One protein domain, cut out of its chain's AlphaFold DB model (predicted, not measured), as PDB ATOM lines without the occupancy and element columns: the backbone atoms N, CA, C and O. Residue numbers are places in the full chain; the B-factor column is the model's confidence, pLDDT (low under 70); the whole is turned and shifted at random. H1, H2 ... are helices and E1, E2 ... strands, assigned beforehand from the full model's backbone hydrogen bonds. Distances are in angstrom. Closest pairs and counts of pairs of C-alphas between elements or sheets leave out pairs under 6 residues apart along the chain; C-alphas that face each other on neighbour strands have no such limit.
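AT A GLANCE: This is residues 9 to 132 of the 247 residues of the protein "Translocation protein SEC62" of Piromyces finnis (UniProt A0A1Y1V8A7). A small closed barrel of five short strands lies towards one end of an elongated body, and helices H1, H2 and H4 pack crosswise next to it. H3 and the link after it reach away from the barrel towards the far end. The printed part has 124 residues with four named helices and five named strands, in the order H1 E1 E2 H2 H3 H4 E3 E4 E5, class mixed. Round the mixed barrel run E1, E2, E5, E3, E4 and back to E1. The whole is compact, radius of gyration of the C-alphas 15.7 A, spanning 52 by 27 by 24 A.

IN THESE COORDINATES: H1, residues 9 to 20, begins at C-alpha 9 (51.036, 57.463, 34.257) and measures 16.7 A. E1 is residues 24 to 28, E2 31 to 37 (19.2 A), H2 38 to 45, H3 48 to 61 (20.4 A), H4 77 to 89 (18.5 A), E3 93 to 99 (18.3 A) and E4 109 to 112. E5, residues 125 to 128, ends at C-alpha 128 (66.610, 61.220, 36.896).

HOW THE PARTS SIT: Hairpin E1 and E2 is antiparallel, N 26 to O 33 2.9 A. E2 and E5 are antiparallel, N 36 to O 126 2.8 A. E5 and E3 are antiparallel, N 127 to O 94 2.8 A. Hairpin E3 and E4 is antiparallel, N 97 to O 111 2.9 A. Parallel E4 and E1 close the barrel, N 110 to O 27 2.8 A. H1, H2 and H4 are on the barrel; H3 is not. H1, with residues 17 to 20 alone, touches H2, about perpendicular at 79 degrees, closest C-alphas Leu 17 and Ala 41, 6.9 A. H4 touches H2 at a steep tilt of 65 degrees, closest C-alphas Lys 42 and Ala 80, 5.8 A. H3 is close to H1 but not clearly touching, closest C-alphas Tyr 16 and Tyr 50, 7.8 A. In H1, H2, H3 and H4 every O i to N i+4 pair is within hydrogen-bond range.

THE WHOLE: The farthest C-alphas, Pro 66 and Pro 103, are 54.0 A apart. The printed part has no cut; the links H3 to H4 and E4 to E5 are long. The pLDDT is under 70 at residues 56 to 70, 104, 114 to 118 and 131 to 132.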
ATOM      1  N   GLU A   9      50.660  58.860  34.421       81.75
ATOM      2  CA  GLU A   9      51.036  57.463  34.257       81.75
ATOM      3  C   GLU A   9      52.561  57.312  34.189       81.75
ATOM      4  O   GLU A   9      53.150  56.503  34.901       81.75
ATOM      5  N   LEU A  10      53.228  58.160  33.399       83.94
ATOM      6  CA  LEU A  10      54.686  58.147  33.257       83.94
ATOM      7  C   LEU A  10      55.399  58.637  34.521       83.94
ATOM      8  O   LEU A  10      56.482  58.154  34.858       83.94
ATOM      9  N   LEU A  11      54.786  59.572  35.249       80.81
ATOM     10  CA  LEU A  11      55.290  60.019  36.544       80.81
ATOM     11  C   LEU A  11      55.224  58.901  37.589       80.81
ATOM     12  O   LEU A  11      56.181  58.732  38.346       80.81
ATOM     13  N   GLU A  12      54.152  58.115  37.610       82.06
ATOM     14  CA  GLU A  12      54.023  56.976  38.522       82.06
ATOM     15  C   GLU A  12      54.955  55.820  38.152       82.06
ATOM     16  O   GLU A  12      55.603  55.246  39.030       82.06
ATOM     17  N   VAL A  13      55.151  55.545  36.859       86.44
ATOM     18  CA  VAL A  13      56.197  54.608  36.417       86.44
ATOM     19  C   VAL A  13      57.582  55.087  36.871       86.44
ATOM     20  O   VAL A  13      58.373  54.302  37.401       86.44
ATOM     21  N   SER A  14      57.880  56.383  36.730       86.69
ATOM     22  CA  SER A  14      59.133  56.964  37.226       86.69
ATOM     23  C   SER A  14      59.267  56.833  38.750       86.69
ATOM     24  O   SER A  14      60.341  56.465  39.234       86.69
ATOM     25  N   ASN A  15      58.192  57.068  39.513       83.75
ATOM     26  CA  ASN A  15      58.165  56.881  40.969       83.75
ATOM     27  C   ASN A  15      58.472  55.428  41.355       83.75
ATOM     28  O   ASN A  15      59.316  55.181  42.221       83.75
ATOM     29  N   TYR A  16      57.809  54.470  40.701       85.44
ATOM     30  CA  TYR A  16      58.026  53.042  40.919       85.44
ATOM     31  C   TYR A  16      59.490  52.662  40.666       85.44
ATOM     32  O   TYR A  16      60.143  52.070  41.532       85.44
ATOM     33  N   LEU A  17      60.039  53.078  39.522       87.56
ATOM     34  CA  LEU A  17      61.428  52.805  39.159       87.56
ATOM     35  C   LEU A  17      62.414  53.404  40.174       87.56
ATOM     36  O   LEU A  17      63.340  52.721  40.607       87.56
ATOM     37  N   GLN A  18      62.192  54.636  40.634       85.12
ATOM     38  CA  GLN A  18      63.025  55.270  41.667       85.12
ATOM     39  C   GLN A  18      62.944  54.585  43.041       85.12
ATOM     40  O   GLN A  18      63.870  54.718  43.852       85.12
ATOM     41  N   LYS A  19      61.838  53.893  43.331       83.00
ATOM     42  CA  LYS A  19      61.627  53.161  44.584       83.00
ATOM     43  C   LYS A  19      62.307  51.795  44.568       83.00
ATOM     44  O   LYS A  19      62.892  51.415  45.579       83.00
ATOM     45  N   ILE A  20      62.214  51.069  43.452       83.12
ATOM     46  CA  ILE A  20      62.695  49.686  43.351       83.12
ATOM     47  C   ILE A  20      64.173  49.598  42.951       83.12
ATOM     48  O   ILE A  20      64.868  48.667  43.358       83.12
ATOM     49  N   MET A  21      64.671  50.552  42.157       86.62
ATOM     50  CA  MET A  21      66.048  50.520  41.673       86.62
ATOM     51  C   MET A  21      67.039  51.026  42.719       86.62
ATOM     52  O   MET A  21      66.762  51.929  43.513       86.62
ATOM     53  N   GLN A  22      68.249  50.469  42.674       83.38
ATOM     54  CA  GLN A  22      69.353  50.938  43.498       83.38
ATOM     55  C   GLN A  22      69.725  52.379  43.123       83.38
ATOM     56  O   GLN A  22      69.950  52.704  41.957       83.38
ATOM     57  N   LYS A  23      69.807  53.248  44.133       83.62
ATOM     58  CA  LYS A  23      70.108  54.671  43.955       83.62
ATOM     59  C   LYS A  23      71.617  54.876  43.846       83.62
ATOM     60  O   LYS A  23      72.297  54.954  44.869       83.62
ATOM     61  N   ASN A  24      72.126  55.002  42.625       86.38
ATOM     62  CA  ASN A  24      73.501  55.447  42.399       86.38
ATOM     63  C   ASN A  24      73.533  56.973  42.326       86.38
ATOM     64  O   ASN A  24      72.628  57.590  41.769       86.38
ATOM     65  N   THR A  25      74.556  57.594  42.911       87.38
ATOM     66  CA  THR A  25      74.656  59.056  42.980       87.38
ATOM     67  C   THR A  25      75.955  59.536  42.371       87.38
ATOM     68  O   THR A  25      77.009  59.001  42.708       87.38
ATOM     69  N   GLY A  26      75.885  60.557  41.526       85.44
ATOM     70  CA  GLY A  26      77.048  61.206  40.934       85.44
ATOM     71  C   GLY A  26      76.906  62.721  40.943       85.44
ATOM     72  O   GLY A  26      75.938  63.262  41.479       85.44
ATOM     73  N   ASN A  27      77.903  63.396  40.388       81.94
ATOM     74  CA  ASN A  27      77.953  64.845  40.294       81.94
ATOM     75  C   ASN A  27      77.624  65.278  38.860       81.94
ATOM     76  O   ASN A  27      78.419  65.034  37.956       81.94
ATOM     77  N   LEU A  28      76.470  65.914  38.668       80.62
ATOM     78  CA  LEU A  28      76.050  66.517  37.407       80.62
ATOM     79  C   LEU A  28      76.101  68.038  37.571       80.62
ATOM     80  O   LEU A  28      75.335  68.601  38.347       80.62
ATOM     81  N   ASN A  29      77.004  68.713  36.855       78.19
ATOM     82  CA  ASN A  29      77.150  70.177  36.881       78.19
ATOM     83  C   ASN A  29      77.337  70.800  38.285       78.19
ATOM     84  O   ASN A  29      76.943  71.940  38.517       78.19
ATOM     85  N   GLY A  30      77.949  70.077  39.226       72.12
ATOM     86  CA  GLY A  30      78.164  70.538  40.603       72.12
ATOM     87  C   GLY A  30      77.077  70.098  41.589       72.12
ATOM     88  O   GLY A  30      77.262  70.258  42.796       72.12
ATOM     89  N   GLU A  31      75.980  69.507  41.111       75.44
ATOM     90  CA  GLU A  31      74.881  69.021  41.939       75.44
ATOM     91  C   GLU A  31      74.852  67.492  42.029       75.44
ATOM     92  O   GLU A  31      75.250  66.761  41.118       75.44
ATOM     93  N   LYS A  32      74.354  66.981  43.159       79.75
ATOM     94  CA  LYS A  32      74.188  65.542  43.366       79.75
ATOM     95  C   LYS A  32      72.988  65.043  42.563       79.75
ATOM     96  O   LYS A  32      71.848  65.330  42.919       79.75
ATOM     97  N   ALA A  33      73.245  64.230  41.547       82.12
ATOM     98  CA  ALA A  33      72.230  63.609  40.707       82.12
ATOM     99  C   ALA A  33      72.140  62.099  40.961       82.12
ATOM    100  O   ALA A  33      73.137  61.452  41.298       82.12
ATOM    101  N   ILE A  34      70.941  61.536  40.805       87.06
ATOM    102  CA  ILE A  34      70.708  60.089  40.885       87.06
ATOM    103  C   ILE A  34      70.723  59.531  39.466       87.06
ATOM    104  O   ILE A  34      69.989  60.021  38.609       87.06
ATOM    105  N   TYR A  35      71.532  58.501  39.231       90.25
ATOM    106  CA  TYR A  35      71.660  57.860  37.927       90.25
ATOM    107  C   TYR A  35      71.427  56.351  38.004       90.25
ATOM    108  O   TYR A  35      71.504  55.738  39.070       90.25
ATOM    109  N   PHE A  36      71.130  55.750  36.859       92.19
ATOM    110  CA  PHE A  36      70.884  54.323  36.702       92.19
ATOM    111  C   PHE A  36      71.337  53.851  35.316       92.19
ATOM    112  O   PHE A  36      71.645  54.660  34.443       92.19
ATOM    113  N   TYR A  37      71.413  52.537  35.131       91.88
ATOM    114  CA  TYR A  37      71.778  51.913  33.860       91.88
ATOM    115  C   TYR A  37      70.526  51.426  33.124       91.88
ATOM    116  O   TYR A  37      69.620  50.889  33.767       91.88
ATOM    117  N   GLY A  38      70.470  51.607  31.803       89.88
ATOM    118  CA  GLY A  38      69.272  51.369  30.996       89.88
ATOM    119  C   GLY A  38      68.728  49.943  31.109       89.88
ATOM    120  O   GLY A  38      67.538  49.754  31.364       89.88
ATOM    121  N   ASP A  39      69.605  48.940  31.037       91.88
ATOM    122  CA  ASP A  39      69.216  47.532  31.174       91.88
ATOM    123  C   ASP A  39      68.573  47.215  32.539       91.88
ATOM    124  O   ASP A  39      67.623  46.436  32.619       91.88
ATOM    125  N   ILE A  40      69.016  47.878  33.614       90.81
ATOM    126  CA  ILE A  40      68.421  47.709  34.949       90.81
ATOM    127  C   ILE A  40      66.985  48.238  34.954       90.81
ATOM    128  O   ILE A  40      66.102  47.572  35.487       90.81
ATOM    129  N   ALA A  41      66.737  49.394  34.332       90.88
ATOM    130  CA  ALA A  41      65.398  49.971  34.264       90.88
ATOM    131  C   ALA A  41      64.427  49.077  33.487       90.88
ATOM    132  O   ALA A  41      63.341  48.791  33.989       90.88
ATOM    133  N   LYS A  42      64.845  48.550  32.328       92.56
ATOM    134  CA  LYS A  42      64.064  47.559  31.568       92.56
ATOM    135  C   LYS A  42      63.760  46.329  32.424       92.56
ATOM    136  O   LYS A  42      62.603  45.945  32.576       92.56
ATOM    137  N   ASN A  43      64.786  45.738  33.036       90.38
ATOM    138  CA  ASN A  43      64.617  44.537  33.848       90.38
ATOM    139  C   ASN A  43      63.736  44.783  35.080       90.38
ATOM    140  O   ASN A  43      63.092  43.847  35.536       90.38
ATOM    141  N   SER A  44      63.695  46.006  35.622       89.69
ATOM    142  CA  SER A  44      62.811  46.406  36.725       89.69
ATOM    143  C   SER A  44      61.341  46.544  36.320       89.69
ATOM    144  O   SER A  44      60.471  46.266  37.147       89.69
ATOM    145  N   LEU A  45      61.065  46.949  35.077       87.88
ATOM    146  CA  LEU A  45      59.710  47.031  34.520       87.88
ATOM    147  C   LEU A  45      59.113  45.651  34.224       87.88
ATOM    148  O   LEU A  45      57.921  45.445  34.410       87.88
ATOM    149  N   LEU A  46      59.947  44.691  33.825       87.69
ATOM    150  CA  LEU A  46      59.527  43.317  33.521       87.69
ATOM    151  C   LEU A  46      59.321  42.444  34.769       87.69
ATOM    152  O   LEU A  46      58.968  41.270  34.657       87.69
ATOM    153  N   ARG A  47      59.578  42.974  35.970       86.12
ATOM    154  CA  ARG A  47      59.424  42.195  37.202       86.12
ATOM    155  C   ARG A  47      57.962  42.055  37.604       86.12
ATOM    156  O   ARG A  47      57.153  42.960  37.407       86.12
ATOM    157  N   PHE A  48      57.659  40.960  38.294       78.00
ATOM    158  CA  PHE A  48      56.333  40.710  38.859       78.00
ATOM    159  C   PHE A  48      55.886  41.810  39.841       78.00
ATOM    160  O   PHE A  48      54.698  42.104  39.978       78.00
ATOM    161  N   GLU A  49      56.836  42.466  40.502       79.12
ATOM    162  CA  GLU A  49      56.608  43.616  41.372       79.12
ATOM    163  C   GLU A  49      55.939  44.786  40.637       79.12
ATOM    164  O   GLU A  49      55.085  45.453  41.222       79.12
ATOM    165  N   TYR A  50      56.260  45.006  39.356       80.19
ATOM    166  CA  TYR A  50      55.615  46.046  38.555       80.19
ATOM    167  C   TYR A  50      54.176  45.654  38.222       80.19
ATOM    168  O   TYR A  50      53.263  46.448  38.419       80.19
ATOM    169  N   PHE A  51      53.943  44.397  37.833       78.50
ATOM    170  CA  PHE A  51      52.593  43.870  37.609       78.50
ATOM    171  C   PHE A  51      51.701  43.990  38.861       78.50
ATOM    172  O   PHE A  51      50.533  44.386  38.797       78.50
ATOM    173  N   SER A  52      52.273  43.710  40.034       74.31
ATOM    174  CA  SER A  52      51.593  43.865  41.326       74.31
ATOM    175  C   SER A  52      51.295  45.337  41.641       74.31
ATOM    176  O   SER A  52      50.246  45.662  42.192       74.31
ATOM    177  N   TYR A  53      52.198  46.243  41.266       74.75
ATOM    178  CA  TYR A  53      52.005  47.680  41.421       74.75
ATOM    179  C   TYR A  53      50.896  48.221  40.506       74.75
ATOM    180  O   TYR A  53      49.996  48.900  40.998       74.75
ATOM    181  N   VAL A  54      50.895  47.851  39.221       74.75
ATOM    182  CA  VAL A  54      49.846  48.216  38.247       74.75
ATOM    183  C   VAL A  54      48.473  47.764  38.743       74.75
ATOM    184  O   VAL A  54      47.566  48.577  38.891       74.75
ATOM    185  N   SER A  55      48.350  46.492  39.128       70.25
ATOM    186  CA  SER A  55      47.089  45.957  39.657       70.25
ATOM    187  C   SER A  55      46.635  46.635  40.955       70.25
ATOM    188  O   SER A  55      45.435  46.820  41.152       70.25
ATOM    189  N   SER A  56      47.549  47.046  41.842       68.56
ATOM    190  CA  SER A  56      47.178  47.822  43.036       68.56
ATOM    191  C   SER A  56      46.677  49.230  42.693       68.56
ATOM    192  O   SER A  56      45.674  49.674  43.247       68.56
ATOM    193  N   PHE A  57      47.322  49.897  41.734       66.44
ATOM    194  CA  PHE A  57      46.981  51.254  41.313       66.44
ATOM    195  C   PHE A  57      45.623  51.314  40.602       66.44
ATOM    196  O   PHE A  57      44.820  52.214  40.864       66.44
ATOM    197  N   ASP A  58      45.351  50.334  39.740       65.88
ATOM    198  CA  ASP A  58      44.103  50.266  38.983       65.88
ATOM    199  C   ASP A  58      42.911  49.928  39.899       65.88
ATOM    200  O   ASP A  58      41.835  50.510  39.763       65.88
ATOM    201  N   ASN A  59      43.097  49.060  40.903       60.56
ATOM    202  CA  ASN A  59      42.046  48.716  41.871       60.56
ATOM    203  C   ASN A  59      41.677  49.877  42.815       60.56
ATOM    204  O   ASN A  59      40.513  50.018  43.202       60.56
ATOM    205  N   GLU A  60      42.645  50.709  43.210       57.09
ATOM    206  CA  GLU A  60      42.387  51.859  44.088       57.09
ATOM    207  C   GLU A  60      41.632  52.985  43.364       57.09
ATOM    208  O   GLU A  60      40.746  53.614  43.950       57.09
ATOM    209  N   ASN A  61      41.922  53.206  42.078       52.28
ATOM    210  CA  ASN A  61      41.407  54.348  41.321       52.28
ATOM    211  C   ASN A  61      40.182  54.040  40.435       52.28
ATOM    212  O   ASN A  61      39.409  54.958  40.146       52.28
ATOM    213  N   GLN A  62      39.919  52.774  40.078       50.34
ATOM    214  CA  GLN A  62      38.693  52.370  39.362       50.34
ATOM    215  C   GLN A  62      37.399  52.717  40.111       50.34
ATOM    216  O   GLN A  62      36.340  52.841  39.498       50.34
ATOM    217  N   ASN A  63      37.456  52.891  41.432       46.66
ATOM    218  CA  ASN A  63      36.253  53.052  42.241       46.66
ATOM    219  C   ASN A  63      35.699  54.487  42.295       46.66
ATOM    220  O   ASN A  63      34.597  54.659  42.813       46.66
ATOM    221  N   ASN A  64      36.399  55.519  41.788       49.91
ATOM    222  CA  ASN A  64      35.968  56.912  42.012       49.91
ATOM    223  C   ASN A  64      36.217  57.943  40.887       49.91
ATOM    224  O   ASN A  64      35.744  59.070  41.047       49.91
ATOM    225  N   ASP A  65      36.889  57.620  39.771       51.09
ATOM    226  CA  ASP A  65      37.191  58.614  38.718       51.09
ATOM    227  C   ASP A  65      36.786  58.147  37.299       51.09
ATOM    228  O   ASP A  65      37.370  57.195  36.778       51.09
ATOM    229  N   PRO A  66      35.824  58.811  36.620       54.72
ATOM    230  CA  PRO A  66      35.482  58.519  35.224       54.72
ATOM    231  C   PRO A  66      36.608  58.849  34.224       54.72
ATOM    232  O   PRO A  66      36.521  58.434  33.071       54.72
ATOM    233  N   ASN A  67      37.654  59.569  34.641       56.41
ATOM    234  CA  ASN A  67      38.851  59.846  33.842       56.41
ATOM    235  C   ASN A  67      40.051  58.979  34.249       56.41
ATOM    236  O   ASN A  67      41.187  59.334  33.921       56.41
ATOM    237  N   HIS A  68      39.822  57.883  34.982       56.78
ATOM    238  CA  HIS A  68      40.892  57.009  35.441       56.78
ATOM    239  C   HIS A  68      41.776  56.569  34.270       56.78
ATOM    240  O   HIS A  68      41.315  55.972  33.295       56.78
ATOM    241  N   ARG A  69      43.063  56.910  34.369       63.22
ATOM    242  CA  ARG A  69      44.072  56.530  33.392       63.22
ATOM    243  C   ARG A  69      44.862  55.354  33.944       63.22
ATOM    244  O   ARG A  69      45.490  55.476  34.995       63.22
ATOM    245  N   PHE A  70      44.773  54.235  33.239       66.25
ATOM    246  CA  PHE A  70      45.443  52.992  33.596       66.25
ATOM    247  C   PHE A  70      46.952  53.146  33.493       66.25
ATOM    248  O   PHE A  70      47.458  53.782  32.560       66.25
ATOM    249  N   LEU A  71      47.673  52.531  34.429       75.75
ATOM    250  CA  LEU A  71      49.104  52.363  34.236       75.75
ATOM    251  C   LEU A  71      49.344  51.430  33.047       75.75
ATOM    252  O   LEU A  71      48.590  50.480  32.828       75.75
ATOM    253  N   PRO A  72      50.393  51.680  32.258       76.38
ATOM    254  CA  PRO A  72      50.666  50.850  31.106       76.38
ATOM    255  C   PRO A  72      51.116  49.459  31.573       76.38
ATOM    256  O   PRO A  72      52.136  49.311  32.255       76.38
ATOM    257  N   ALA A  73      50.330  48.443  31.214       77.81
ATOM    258  CA  ALA A  73      50.698  47.047  31.393       77.81
ATOM    259  C   ALA A  73      51.877  46.718  30.468       77.81
ATOM    260  O   ALA A  73      51.880  47.101  29.300       77.81
ATOM    261  N   ILE A  74      52.888  46.046  31.012       82.25
ATOM    262  CA  ILE A  74      54.100  45.671  30.284       82.25
ATOM    263  C   ILE A  74      54.111  44.151  30.204       82.25
ATOM    264  O   ILE A  74      54.342  43.480  31.210       82.25
ATOM    265  N   GLU A  75      53.821  43.617  29.020       78.25
ATOM    266  CA  GLU A  75      53.792  42.170  28.777       78.25
ATOM    267  C   GLU A  75      55.082  41.683  28.109       78.25
ATOM    268  O   GLU A  75      55.515  40.552  28.338       78.25
ATOM    269  N   CYS A  76      55.723  42.545  27.315       85.81
ATOM    270  CA  CYS A  76      56.918  42.218  26.550       85.81
ATOM    271  C   CYS A  76      58.059  43.231  26.739       85.81
ATOM    272  O   CYS A  76      57.919  44.290  27.359       85.81
ATOM    273  N   ILE A  77      59.228  42.872  26.206       87.56
ATOM    274  CA  ILE A  77      60.443  43.695  26.263       87.56
ATOM    275  C   ILE A  77      60.247  44.991  25.469       87.56
ATOM    276  O   ILE A  77      60.657  46.060  25.918       87.56
ATOM    277  N   GLU A  78      59.576  44.901  24.326       88.12
ATOM    278  CA  GLU A  78      59.312  46.017  23.425       88.12
ATOM    279  C   GLU A  78      58.425  47.078  24.092       88.12
ATOM    280  O   GLU A  78      58.662  48.279  23.941       88.12
ATOM    281  N   ASP A  79      57.445  46.648  24.893       86.94
ATOM    282  CA  ASP A  79      56.601  47.552  25.672       86.94
ATOM    283  C   ASP A  79      57.416  48.292  26.733       86.94
ATOM    284  O   ASP A  79      57.280  49.507  26.881       86.94
ATOM    285  N   ALA A  80      58.317  47.593  27.433       87.69
ATOM    286  CA  ALA A  80      59.196  48.214  28.422       87.69
ATOM    287  C   ALA A  80      60.097  49.282  27.782       87.69
ATOM    288  O   ALA A  80      60.227  50.387  28.309       87.69
ATOM    289  N   GLU A  81      60.684  48.990  26.622       90.75
ATOM    290  CA  GLU A  81      61.502  49.951  25.877       90.75
ATOM    291  C   GLU A  81      60.681  51.145  25.385       90.75
ATOM    292  O   GLU A  81      61.134  52.288  25.466       90.75
ATOM    293  N   LYS A  82      59.444  50.919  24.935       91.00
ATOM    294  CA  LYS A  82      58.528  51.994  24.546       91.00
ATOM    295  C   LYS A  82      58.233  52.936  25.714       91.00
ATOM    296  O   LYS A  82      58.264  54.151  25.533       91.00
ATOM    297  N   ILE A  83      58.008  52.402  26.913       90.44
ATOM    298  CA  ILE A  83      57.791  53.204  28.126       90.44
ATOM    299  C   ILE A  83      59.036  54.034  28.443       90.44
ATOM    300  O   ILE A  83      58.940  55.226  28.725       90.44
ATOM    301  N   LEU A  84      60.218  53.419  28.389       91.56
ATOM    302  CA  LEU A  84      61.483  54.092  28.690       91.56
ATOM    303  C   LEU A  84      61.787  55.209  27.680       91.56
ATOM    304  O   LEU A  84      62.227  56.287  28.082       91.56
ATOM    305  N   ASN A  85      61.462  55.002  26.401       92.00
ATOM    306  CA  ASN A  85      61.484  56.053  25.383       92.00
ATOM    307  C   ASN A  85      60.523  57.197  25.734       92.00
ATOM    308  O   ASN A  85      60.924  58.357  25.717       92.00
ATOM    309  N   GLN A  86      59.294  56.894  26.155       90.12
ATOM    310  CA  GLN A  86      58.344  57.924  26.588       90.12
ATOM    311  C   GLN A  86      58.842  58.708  27.814       90.12
ATOM    312  O   GLN A  86      58.613  59.917  27.901       90.12
ATOM    313  N   LEU A  87      59.548  58.069  28.756       89.56
ATOM    314  CA  LEU A  87      60.180  58.771  29.882       89.56
ATOM    315  C   LEU A  87      61.273  59.741  29.410       89.56
ATOM    316  O   LEU A  87      61.406  60.830  29.976       89.56
ATOM    317  N   LEU A  88      62.049  59.353  28.394       89.75
ATOM    318  CA  LEU A  88      63.100  60.177  27.793       89.75
ATOM    319  C   LEU A  88      62.505  61.371  27.031       89.75
ATOM    320  O   LEU A  88      62.907  62.510  27.270       89.75
ATOM    321  N   GLU A  89      61.491  61.131  26.195       89.12
ATOM    322  CA  GLU A  89      60.760  62.158  25.436       89.12
ATOM    323  C   GLU A  89      60.099  63.200  26.347       89.12
ATOM    324  O   GLU A  89      60.112  64.393  26.053       89.12
ATOM    325  N   ASN A  90      59.556  62.770  27.491       85.88
ATOM    326  CA  ASN A  90      58.946  63.663  28.482       85.88
ATOM    327  C   ASN A  90      59.968  64.302  29.440       85.88
ATOM    328  O   ASN A  90      59.583  64.918  30.437       85.88
ATOM    329  N   HIS A  91      61.269  64.159  29.163       85.88
ATOM    330  CA  HIS A  91      62.373  64.698  29.961       85.88
ATOM    331  C   HIS A  91      62.377  64.261  31.436       85.88
ATOM    332  O   HIS A  91      62.966  64.948  32.277       85.88
ATOM    333  N   LEU A  92      61.745  63.131  31.772       84.12
ATOM    334  CA  LEU A  92      61.784  62.552  33.121       84.12
ATOM    335  C   LEU A  92      63.149  61.917  33.408       84.12
ATOM    336  O   LEU A  92      63.617  61.930  34.552       84.12
ATOM    337  N   ILE A  93      63.795  61.419  32.355       88.94
ATOM    338  CA  ILE A  93      65.161  60.901  32.360       88.94
ATOM    339  C   ILE A  93      66.000  61.620  31.304       88.94
ATOM    340  O   ILE A  93      65.467  62.132  30.321       88.94
ATOM    341  N   GLN A  94      67.315  61.654  31.500       87.62
ATOM    342  CA  GLN A  94      68.260  62.199  30.529       87.62
ATOM    343  C   GLN A  94      69.445  61.262  30.346       87.62
ATOM    344  O   GLN A  94      70.007  60.756  31.315       87.62
ATOM    345  N   ALA A  95      69.837  61.057  29.092       88.94
ATOM    346  CA  ALA A  95      70.964  60.220  28.725       88.94
ATOM    347  C   ALA A  95      72.294  60.889  29.132       88.94
ATOM    348  O   ALA A  95      72.561  62.049  28.801       88.94
ATOM    349  N   VAL A  96      73.145  60.154  29.848       88.38
ATOM    350  CA  VAL A  96      74.409  60.672  30.387       88.38
ATOM    351  C   VAL A  96      75.574  59.719  30.152       88.38
ATOM    352  O   VAL A  96      75.399  58.523  29.915       88.38
ATOM    353  N   THR A  97      76.780  60.261  30.250       86.94
ATOM    354  CA  THR A  97      78.028  59.513  30.371       86.94
ATOM    355  C   THR A  97      78.560  59.649  31.790       86.94
ATOM    356  O   THR A  97      78.611  60.749  32.343       86.94
ATOM    357  N   VAL A  98      78.930  58.520  32.389       84.94
ATOM    358  CA  VAL A  98      79.466  58.453  33.753       84.94
ATOM    359  C   VAL A  98      80.948  58.133  33.655       84.94
ATOM    360  O   VAL A  98      81.313  57.082  33.131       84.94
ATOM    361  N   ASP A  99      81.795  59.027  34.158       83.56
ATOM    362  CA  ASP A  99      83.218  58.736  34.296       83.56
ATOM    363  C   ASP A  99      83.444  57.921  35.574       83.56
ATOM    364  O   ASP A  99      83.270  58.409  36.692       83.56
ATOM    365  N   THR A 100      83.790  56.648  35.404       71.31
ATOM    366  CA  THR A 100      84.040  55.708  36.502       71.31
ATOM    367  C   THR A 100      85.481  55.758  37.009       71.31
ATOM    368  O   THR A 100      85.776  55.137  38.031       71.31
ATOM    369  N   ASN A 101      86.370  56.526  36.364       74.25
ATOM    370  CA  ASN A 101      87.778  56.655  36.761       74.25
ATOM    371  C   ASN A 101      88.007  57.646  37.915       74.25
ATOM    372  O   ASN A 101      89.145  57.884  38.323       74.25
ATOM    373  N   THR A 102      86.943  58.223  38.472       71.44
ATOM    374  CA  THR A 102      87.024  59.070  39.666       71.44
ATOM    375  C   THR A 102      87.550  58.304  40.887       71.44
ATOM    376  O   THR A 102      87.154  57.159  41.123       71.44
ATOM    377  N   PRO A 103      88.408  58.928  41.717       73.69
ATOM    378  CA  PRO A 103      88.940  58.292  42.917       73.69
ATOM    379  C   PRO A 103      87.821  57.890  43.893       73.69
ATOM    380  O   PRO A 103      86.806  58.574  44.006       73.69
ATOM    381  N   LYS A 104      88.029  56.800  44.651       67.06
ATOM    382  CA  LYS A 104      87.025  56.160  45.539       67.06
ATOM    383  C   LYS A 104      86.314  57.089  46.542       67.06
ATOM    384  O   LYS A 104      85.262  56.714  47.047       67.06
ATOM    385  N   ASN A 105      86.864  58.273  46.828       70.50
ATOM    386  CA  ASN A 105      86.299  59.244  47.773       70.50
ATOM    387  C   ASN A 105      85.530  60.401  47.109       70.50
ATOM    388  O   ASN A 105      85.023  61.271  47.815       70.50
ATOM    389  N   THR A 106      85.438  60.439  45.781       76.50
ATOM    390  CA  THR A 106      84.709  61.480  45.041       76.50
ATOM    391  C   THR A 106      83.549  60.877  44.269       76.50
ATOM    392  O   THR A 106      83.668  59.786  43.717       76.50
ATOM    393  N   LEU A 107      82.426  61.597  44.224       80.44
ATOM    394  CA  LEU A 107      81.282  61.201  43.407       80.44
ATOM    395  C   LEU A 107      81.689  61.169  41.924       80.44
ATOM    396  O   LEU A 107      82.375  62.096  41.485       80.44
ATOM    397  N   PRO A 108      81.253  60.154  41.159       82.25
ATOM    398  CA  PRO A 108      81.559  60.067  39.738       82.25
ATOM    399  C   PRO A 108      81.007  61.274  38.993       82.25
ATOM    400  O   PRO A 108      79.889  61.725  39.269       82.25
ATOM    401  N   VAL A 109      81.804  61.808  38.069       82.50
ATOM    402  CA  VAL A 109      81.405  62.960  37.258       82.50
ATOM    403  C   VAL A 109      80.463  62.472  36.168       82.50
ATOM    404  O   VAL A 109      80.785  61.567  35.396       82.50
ATOM    405  N   ILE A 110      79.285  63.079  36.123       84.25
ATOM    406  CA  ILE A 110      78.254  62.805  35.136       84.25
ATOM    407  C   ILE A 110      78.243  63.961  34.144       84.25
ATOM    408  O   ILE A 110      78.154  65.128  34.526       84.25
ATOM    409  N   THR A 111      78.315  63.630  32.861       82.81
ATOM    410  CA  THR A 111      78.234  64.588  31.755       82.81
ATOM    411  C   THR A 111      77.020  64.262  30.897       82.81
ATOM    412  O   THR A 111      76.740  63.099  30.605       82.81
ATOM    413  N   THR A 112      76.247  65.280  30.520       79.00
ATOM    414  CA  THR A 112      75.090  65.089  29.638       79.00
ATOM    415  C   THR A 112      75.571  64.754  28.235       79.00
ATOM    416  O   THR A 112      76.404  65.487  27.693       79.00
ATOM    417  N   LYS A 113      75.029  63.697  27.619       77.62
ATOM    418  CA  LYS A 113      75.231  63.508  26.180       77.62
ATOM    419  C   LYS A 113      74.508  64.637  25.421       77.62
ATOM    420  O   LYS A 113      73.460  65.095  25.883       77.62
ATOM    421  N   PRO A 114      75.054  65.107  24.285       64.38
ATOM    422  CA  PRO A 114      74.377  66.090  23.443       64.38
ATOM    423  C   PRO A 114      73.020  65.561  22.943       64.38
ATOM    424  O   PRO A 114      72.857  64.356  22.759       64.38
ATOM    425  N   GLU A 115      72.074  66.480  22.710       59.09
ATOM    426  CA  GLU A 115      70.622  66.306  22.457       59.09
ATOM    427  C   GLU A 115      70.187  65.327  21.343       59.09
ATOM    428  O   GLU A 115      68.995  65.155  21.125       59.09
ATOM    429  N   ASN A 116      71.100  64.652  20.642       53.00
ATOM    430  CA  ASN A 116      70.755  63.796  19.500       53.00
ATOM    431  C   ASN A 116      70.399  62.338  19.846       53.00
ATOM    432  O   ASN A 116      70.008  61.599  18.944       53.00
ATOM    433  N   ASN A 117      70.482  61.915  21.113       61.97
ATOM    434  CA  ASN A 117      69.984  60.599  21.535       61.97
ATOM    435  C   ASN A 117      68.534  60.715  22.021       61.97
ATOM    436  O   ASN A 117      68.269  60.748  23.220       61.97
ATOM    437  N   ASN A 118      67.598  60.773  21.068       67.88
ATOM    438  CA  ASN A 118      66.156  60.690  21.341       67.88
ATOM    439  C   ASN A 118      65.658  59.243  21.483       67.88
ATOM    440  O   ASN A 118      64.488  59.032  21.783       67.88
ATOM    441  N   VAL A 119      66.525  58.255  21.250       83.50
ATOM    442  CA  VAL A 119      66.204  56.833  21.381       83.50
ATOM    443  C   VAL A 119      66.886  56.285  22.625       83.50
ATOM    444  O   VAL A 119      68.065  56.538  22.873       83.50
ATOM    445  N   PHE A 120      66.124  55.538  23.412       85.38
ATOM    446  CA  PHE A 120      66.601  54.842  24.587       85.38
ATOM    447  C   PHE A 120      67.484  53.654  24.184       85.38
ATOM    448  O   PHE A 120      67.034  52.698  23.561       85.38
ATOM    449  N   GLU A 121      68.749  53.718  24.581       88.81
ATOM    450  CA  GLU A 121      69.746  52.655  24.468       88.81
ATOM    451  C   GLU A 121      69.883  51.905  25.806       88.81
ATOM    452  O   GLU A 121      69.956  52.521  26.878       88.81
ATOM    453  N   LEU A 122      69.931  50.570  25.763       87.69
ATOM    454  CA  LEU A 122      70.025  49.721  26.961       87.69
ATOM    455  C   LEU A 122      71.403  49.759  27.625       87.69
ATOM    456  O   LEU A 122      71.507  49.605  28.844       87.69
ATOM    457  N   ASP A 123      72.450  49.957  26.833       87.88
ATOM    458  CA  ASP A 123      73.848  49.965  27.256       87.88
ATOM    459  C   ASP A 123      74.334  51.341  27.741       87.88
ATOM    460  O   ASP A 123      75.530  51.584  27.913       87.88
ATOM    461  N   GLN A 124      73.393  52.247  28.013       89.38
ATOM    462  CA  GLN A 124      73.668  53.614  28.417       89.38
ATOM    463  C   GLN A 124      73.215  53.918  29.861       89.38
ATOM    464  O   GLN A 124      72.296  53.309  30.412       89.38
ATOM    465  N   TYR A 125      73.874  54.900  30.489       90.25
ATOM    466  CA  TYR A 125      73.455  55.486  31.760       90.25
ATOM    467  C   TYR A 125      72.477  56.649  31.575       90.25
ATOM    468  O   TYR A 125      72.605  57.466  30.661       90.25
ATOM    469  N   TYR A 126      71.547  56.770  32.516       90.62
ATOM    470  CA  TYR A 126      70.538  57.819  32.554       90.62
ATOM    471  C   TYR A 126      70.495  58.474  33.932       90.62
ATOM    472  O   TYR A 126      70.706  57.813  34.948       90.62
ATOM    473  N   VAL A 127      70.204  59.771  33.971       89.88
ATOM    474  CA  VAL A 127      69.931  60.532  35.195       89.88
ATOM    475  C   VAL A 127      68.440  60.796  35.321       89.88
ATOM    476  O   VAL A 127      67.762  61.068  34.333       89.88
ATOM    477  N   TRP A 128      67.944  60.747  36.555       86.69
ATOM    478  CA  TRP A 128      66.610  61.220  36.896       86.69
ATOM    479  C   TRP A 128      66.574  62.746  36.940       86.69
ATOM    480  O   TRP A 128      67.192  63.356  37.813       86.69
ATOM    481  N   ASN A 129      65.800  63.352  36.044       81.94
ATOM    482  CA  ASN A 129      65.501  64.784  36.099       81.94
ATOM    483  C   ASN A 129      64.351  65.071  37.065       81.94
ATOM    484  O   ASN A 129      64.328  66.093  37.749       81.94
ATOM    485  N   TYR A 130      63.397  64.145  37.137       74.38
ATOM    486  CA  TYR A 130      62.334  64.163  38.124       74.38
ATOM    487  C   TYR A 130      62.737  63.292  39.312       74.38
ATOM    488  O   TYR A 130      62.868  62.079  39.187       74.38
ATOM    489  N   VAL A 131      62.905  63.905  40.482       67.56
ATOM    490  CA  VAL A 131      63.061  63.183  41.749       67.56
ATOM    491  C   VAL A 131      61.823  63.449  42.584       67.56
ATOM    492  O   VAL A 131      61.509  64.608  42.873       67.56
ATOM    493  N   ASN A 132      61.128  62.387  43.003       63.97
ATOM    494  CA  ASN A 132      59.979  62.517  43.896       63.97
ATOM    495  C   ASN A 132      60.447  62.965  45.290       63.97
ATOM    496  O   ASN A 132      60.677  62.182  46.209       63.97
TER     497      ASN A 132